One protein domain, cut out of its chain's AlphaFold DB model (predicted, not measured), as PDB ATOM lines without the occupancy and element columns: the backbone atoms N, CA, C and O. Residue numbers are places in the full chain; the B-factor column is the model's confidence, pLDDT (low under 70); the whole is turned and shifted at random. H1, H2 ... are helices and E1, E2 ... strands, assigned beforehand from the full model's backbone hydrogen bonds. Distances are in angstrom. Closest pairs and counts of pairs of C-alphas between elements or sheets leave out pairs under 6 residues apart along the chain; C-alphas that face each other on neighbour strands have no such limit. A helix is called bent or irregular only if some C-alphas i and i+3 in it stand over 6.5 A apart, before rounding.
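AT A GLANCE: This is residues 3 to 44 of the 44 residues of the protein "Bacterial protein of uncharacterized function (DUF882)" of Raoultella terrigena (UniProt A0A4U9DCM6). A hairpin of two strands, E1 and E2, has one helix, H1, packed over one face and running lengthwise along it, while the other face is bare. After E2 the last stretch turns back, and residues 42 to 43 pair beside residues 24 to 25 of E1, next to the hairpin. The printed part has 42 residues with one named helix and two named strands, in the order H1, E1, E2, and the sheet, of order E1 - E2, is antiparallel. The class is mixed, helices and strands, with under half of the residues in named elements. The whole is compact, with a radius of gyration of the C-alphas of 9.6 A, and its outline is elongated, spanning 29 by 17 by 11 A.

IN THESE COORDINATES: The printed part begins at Phe 3, with C-alpha at (-5.601, -43.359, 28.955), and residues 3 to 9 come before the first named element. H1 is residues 10 to 20, from C-alpha 10 at (-0.640, -48.207, 24.091), and is 15.8 A long from first to last C-alpha. E1 follows as residues 24 to 28, 13.1 A long, beginning at C-alpha 24 at (1.651, -45.432, 39.716). E2 is residues 33 to 36, 9.9 A long, and ends at C-alpha 36 at (-1.871, -43.439, 35.820). Residues 37 to 44 come after it.

HOW THE PARTS SIT: E1 and E2 are antiparallel neighbours and form a hairpin, with an angle of 170 degrees between their directions. C-alphas 26 and 35 face each other at 4.7 A. N 35 and O 26 are within hydrogen-bond range at 2.8 A, and so are N 26 and O 35 at 2.9 A. Residues 42 to 43 pair parallel with residues 24 to 25 of E1, a stretch too short to be a named strand. The closest C-alphas of H1 and E2 are those of Arg 14 and Val 34, 6.2 A apart, and 5 pairs of their C-alphas are within 8 A. The closest C-alphas of H1 and E1 are those of Leu 18 and Val 25, 6.6 A apart, with 4 pairs within 8 A. In H1 every O i to N i+4 pair is within hydrogen-bond range, and the helix is not bent.

THE WHOLE: The two C-alphas farthest apart are those of Gly 7 and Pro 40, 29.6 A. Those of the first and last printed residues, Phe 3 and Trp 44, are 14.9 A apart, and Trp 44 is the chain's last residue. The links H1 to E1 and E1 to E2 are both tight, with 3 and 4 residues between the elements. The printed part has no cut. The mean pLDDT of the printed part is 97.9, and no printed residue is under 70.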
ATOM      1  N   PHE A   3      -5.975 -43.955  30.233       97.75
ATOM      2  CA  PHE A   3      -5.601 -43.359  28.955       97.75
ATOM      3  C   PHE A   3      -5.643 -44.384  27.825       97.75
ATOM      4  O   PHE A   3      -4.971 -45.416  27.866       97.75
ATOM      5  N   HIS A   4      -6.373 -44.025  26.777       97.94
ATOM      6  CA  HIS A   4      -6.321 -44.614  25.448       97.94
ATOM      7  C   HIS A   4      -6.324 -43.454  24.450       97.94
ATOM      8  O   HIS A   4      -7.175 -42.572  24.549       97.94
ATOM      9  N   ILE A   5      -5.360 -43.422  23.530       97.31
ATOM     10  CA  ILE A   5      -5.250 -42.353  22.533       97.31
ATOM     11  C   ILE A   5      -5.269 -43.007  21.157       97.31
ATOM     12  O   ILE A   5      -4.366 -43.775  20.823       97.31
ATOM     13  N   GLU A   6      -6.302 -42.710  20.372       96.88
ATOM     14  CA  GLU A   6      -6.443 -43.243  19.020       96.88
ATOM     15  C   GLU A   6      -5.230 -42.863  18.157       96.88
ATOM     16  O   GLU A   6      -4.699 -41.755  18.240       96.88
ATOM     17  N   GLY A   7      -4.742 -43.815  17.360       97.38
ATOM     18  CA  GLY A   7      -3.552 -43.625  16.526       97.38
ATOM     19  C   GLY A   7      -2.215 -43.665  17.279       97.38
ATOM     20  O   GLY A   7      -1.168 -43.686  16.633       97.38
ATOM     21  N   ILE A   8      -2.209 -43.743  18.616       97.94
ATOM     22  CA  ILE A   8      -0.992 -43.929  19.418       97.94
ATOM     23  C   ILE A   8      -0.986 -45.332  20.018       97.94
ATOM     24  O   ILE A   8      -1.942 -45.774  20.653       97.94
ATOM     25  N   SER A   9       0.127 -46.049  19.855       97.50
ATOM     26  CA  SER A   9       0.271 -47.361  20.479       97.50
ATOM     27  C   SER A   9       0.209 -47.249  22.005       97.50
ATOM     28  O   SER A   9       0.840 -46.388  22.627       97.50
ATOM     29  N   LEU A  10      -0.499 -48.182  22.636       97.81
ATOM     30  CA  LEU A  10      -0.640 -48.207  24.091       97.81
ATOM     31  C   LEU A  10       0.717 -48.324  24.811       97.81
ATOM     32  O   LEU A  10       0.912 -47.801  25.908       97.81
ATOM     33  N   SER A  11       1.692 -48.965  24.163       97.88
ATOM     34  CA  SER A  11       3.066 -49.064  24.650       97.88
ATOM     35  C   SER A  11       3.794 -47.716  24.671       97.88
ATOM     36  O   SER A  11       4.594 -47.493  25.579       97.88
ATOM     37  N   ASN A  12       3.511 -46.805  23.734       98.44
ATOM     38  CA  ASN A  12       4.068 -45.451  23.748       98.44
ATOM     39  C   ASN A  12       3.471 -44.618  24.886       98.44
ATOM     40  O   ASN A  12       4.223 -43.955  25.598       98.44
ATOM     41  N   VAL A  13       2.158 -44.723  25.123       98.12
ATOM     42  CA  VAL A  13       1.499 -44.071  26.270       98.12
ATOM     43  C   VAL A  13       2.112 -44.555  27.587       98.12
ATOM     44  O   VAL A  13       2.502 -43.745  28.425       98.12
ATOM     45  N   ARG A  14       2.296 -45.874  27.742       98.31
ATOM     46  CA  ARG A  14       2.949 -46.461  28.922       98.31
ATOM     47  C   ARG A  14       4.376 -45.940  29.105       98.31
ATOM     48  O   ARG A  14       4.752 -45.593  30.219       98.31
ATOM     49  N   LYS A  15       5.180 -45.891  28.037       98.50
ATOM     50  CA  LYS A  15       6.559 -45.374  28.095       98.50
ATOM     51  C   LYS A  15       6.595 -43.914  28.544       98.50
ATOM     52  O   LYS A  15       7.398 -43.580  29.410       98.50
ATOM     53  N   ALA A  16       5.710 -43.079  27.999       98.31
ATOM     54  CA  ALA A  16       5.587 -41.683  28.403       98.31
ATOM     55  C   ALA A  16       5.216 -41.569  29.892       98.31
ATOM     56  O   ALA A  16       5.920 -40.897  30.641       98.31
ATOM     57  N   ALA A  17       4.203 -42.313  30.346       98.00
ATOM     58  CA  ALA A  17       3.784 -42.335  31.748       98.00
ATOM     59  C   ALA A  17       4.916 -42.755  32.704       98.00
ATOM     60  O   ALA A  17       5.160 -42.088  33.707       98.00
ATOM     61  N   LEU A  18       5.652 -43.822  32.371       98.44
ATOM     62  CA  LEU A  18       6.796 -44.284  33.166       98.44
ATOM     63  C   LEU A  18       7.909 -43.229  33.233       98.44
ATOM     64  O   LEU A  18       8.507 -43.047  34.290       98.44
ATOM     65  N   SER A  19       8.168 -42.513  32.133       98.31
ATOM     66  CA  SER A  19       9.208 -41.475  32.088       98.31
ATOM     67  C   SER A  19       8.904 -40.258  32.967       98.31
ATOM     68  O   SER A  19       9.830 -39.565  33.378       98.31
ATOM     69  N   MET A  20       7.630 -40.012  33.288       97.06
ATOM     70  CA  MET A  20       7.234 -38.895  34.147       97.06
ATOM     71  C   MET A  20       7.589 -39.123  35.619       97.06
ATOM     72  O   MET A  20       7.732 -38.149  36.352       97.06
ATOM     73  N   GLY A  21       7.674 -40.378  36.080       96.38
ATOM     74  CA  GLY A  21       7.959 -40.693  37.489       96.38
ATOM     75  C   GLY A  21       6.971 -40.072  38.490       96.38
ATOM     76  O   GLY A  21       7.310 -39.910  39.657       96.38
ATOM     77  N   ALA A  22       5.767 -39.703  38.039       96.38
ATOM     78  CA  ALA A  22       4.808 -38.899  38.801       96.38
ATOM     79  C   ALA A  22       3.781 -39.729  39.600       96.38
ATOM     80  O   ALA A  22       2.887 -39.162  40.223       96.38
ATOM     81  N   GLY A  23       3.911 -41.059  39.578       97.81
ATOM     82  CA  GLY A  23       3.145 -41.974  40.419       97.81
ATOM     83  C   GLY A  23       3.009 -43.376  39.830       97.81
ATOM     84  O   GLY A  23       3.925 -43.864  39.162       97.81
ATOM     85  N   GLY A  24       1.903 -44.056  40.140       98.62
ATOM     86  CA  GLY A  24       1.651 -45.432  39.716       98.62
ATOM     87  C   GLY A  24       1.293 -45.544  38.233       98.62
ATOM     88  O   GLY A  24       0.497 -44.749  37.738       98.62
ATOM     89  N   VAL A  25       1.843 -46.541  37.528       98.75
ATOM     90  CA  VAL A  25       1.525 -46.828  36.115       98.75
ATOM     91  C   VAL A  25       1.087 -48.285  35.938       98.75
ATOM     92  O   VAL A  25       1.899 -49.195  36.096       98.75
ATOM     93  N   GLY A  26      -0.173 -48.499  35.555       98.56
ATOM     94  CA  GLY A  26      -0.749 -49.816  35.260       98.56
ATOM     95  C   GLY A  26      -0.932 -50.058  33.759       98.56
ATOM     96  O   GLY A  26      -1.504 -49.214  33.065       98.56
ATOM     97  N   TYR A  27      -0.485 -51.201  33.232       98.56
ATOM     98  CA  TYR A  27      -0.567 -51.526  31.804       98.56
ATOM     99  C   TYR A  27      -1.609 -52.606  31.484       98.56
ATOM    100  O   TYR A  27      -1.353 -53.807  31.582       98.56
ATOM    101  N   TYR A  28      -2.770 -52.186  30.982       98.25
ATOM    102  CA  TYR A  28      -3.893 -53.075  30.685       98.25
ATOM    103  C   TYR A  28      -4.042 -53.303  29.182       98.25
ATOM    104  O   TYR A  28      -5.015 -52.884  28.560       98.25
ATOM    105  N   HIS A  29      -3.087 -54.017  28.579       95.88
ATOM    106  CA  HIS A  29      -3.084 -54.251  27.128       95.88
ATOM    107  C   HIS A  29      -4.343 -54.973  26.617       95.88
ATOM    108  O   HIS A  29      -4.798 -54.696  25.512       95.88
ATOM    109  N   ARG A  30      -4.921 -55.886  27.414       97.00
ATOM    110  CA  ARG A  30      -6.142 -56.628  27.048       97.00
ATOM    111  C   ARG A  30      -7.389 -55.753  27.080       97.00
ATOM    112  O   ARG A  30      -8.296 -55.969  26.292       97.00
ATOM    113  N   SER A  31      -7.403 -54.775  27.980       98.00
ATOM    114  CA  SER A  31      -8.502 -53.820  28.143       98.00
ATOM    115  C   SER A  31      -8.256 -52.510  27.387       98.00
ATOM    116  O   SER A  31      -9.085 -51.612  27.438       98.00
ATOM    117  N   ASN A  32      -7.131 -52.415  26.670       97.25
ATOM    118  CA  ASN A  32      -6.752 -51.322  25.780       97.25
ATOM    119  C   ASN A  32      -6.559 -49.940  26.446       97.25
ATOM    120  O   ASN A  32      -6.822 -48.918  25.815       97.25
ATOM    121  N   PHE A  33      -6.057 -49.884  27.689       98.62
ATOM    122  CA  PHE A  33      -5.745 -48.617  28.372       98.62
ATOM    123  C   PHE A  33      -4.476 -48.673  29.250       98.62
ATOM    124  O   PHE A  33      -3.980 -49.744  29.616       98.62
ATOM    125  N   VAL A  34      -3.950 -47.495  29.598       98.69
ATOM    126  CA  VAL A  34      -2.911 -47.291  30.625       98.69
ATOM    127  C   VAL A  34      -3.524 -46.555  31.813       98.69
ATOM    128  O   VAL A  34      -4.095 -45.485  31.626       98.69
ATOM    129  N   HIS A  35      -3.384 -47.092  33.022       98.62
ATOM    130  CA  HIS A  35      -3.759 -46.399  34.252       98.62
ATOM    131  C   HIS A  35      -2.590 -45.559  34.765       98.62
ATOM    132  O   HIS A  35      -1.467 -46.057  34.828       98.62
ATOM    133  N   ILE A  36      -2.851 -44.320  35.172       98.31
ATOM    134  CA  ILE A  36      -1.871 -43.439  35.820       98.31
ATOM    135  C   ILE A  36      -2.491 -42.833  37.085       98.31
ATOM    136  O   ILE A  36      -3.567 -42.233  37.016       98.31
ATOM    137  N   ASP A  37      -1.815 -42.956  38.225       97.81
ATOM    138  CA  ASP A  37      -2.179 -42.309  39.494       97.81
ATOM    139  C   ASP A  37      -1.030 -41.460  40.058       97.81
ATOM    140  O   ASP A  37       0.082 -41.501  39.543       97.81
ATOM    141  N   THR A  38      -1.304 -40.678  41.106       97.62
ATOM    142  CA  THR A  38      -0.341 -39.771  41.763       97.62
ATOM    143  C   THR A  38       0.174 -40.303  43.109       97.62
ATOM    144  O   THR A  38       0.640 -39.533  43.946       97.62
ATOM    145  N   GLY A  39       0.018 -41.604  43.377       96.69
ATOM    146  CA  GLY A  39       0.563 -42.257  44.568       96.69
ATOM    147  C   GLY A  39       2.064 -42.555  44.437       96.69
ATOM    148  O   GLY A  39       2.731 -42.022  43.555       96.69
ATOM    149  N   PRO A  40       2.624 -43.441  45.283       98.19
ATOM    150  CA  PRO A  40       4.021 -43.857  45.166       98.19
ATOM    151  C   PRO A  40       4.362 -44.411  43.779       98.19
ATOM    152  O   PRO A  40       3.551 -45.134  43.190       98.19
ATOM    153  N   VAL A  41       5.580 -44.138  43.300       98.19
ATOM    154  CA  VAL A  41       6.085 -44.680  42.031       98.19
ATOM    155  C   VAL A  41       6.108 -46.205  42.101       98.19
ATOM    156  O   VAL A  41       6.843 -46.800  42.886       98.19
ATOM    157  N   ARG A  42       5.271 -46.834  41.278       98.25
ATOM    158  CA  ARG A  42       5.136 -48.287  41.147       98.25
ATOM    159  C   ARG A  42       4.571 -48.607  39.772       98.25
ATOM    160  O   ARG A  42       3.927 -47.764  39.153       98.25
ATOM    161  N   HIS A  43       4.791 -49.821  39.300       97.75
ATOM    162  CA  HIS A  43       4.306 -50.235  37.990       97.75
ATOM    163  C   HIS A  43       3.737 -51.650  38.039       97.75
ATOM    164  O   HIS A  43       4.304 -52.514  38.714       97.75
ATOM    165  N   TRP A  44       2.644 -51.878  37.315       98.00
ATOM    166  CA  TRP A  44       1.987 -53.182  37.199       98.00
ATOM    167  C   TRP A  44       1.391 -53.414  35.811       98.00
ATOM    168  O   TRP A  44       1.226 -52.436  35.043       98.00
TER     169      TRP A  44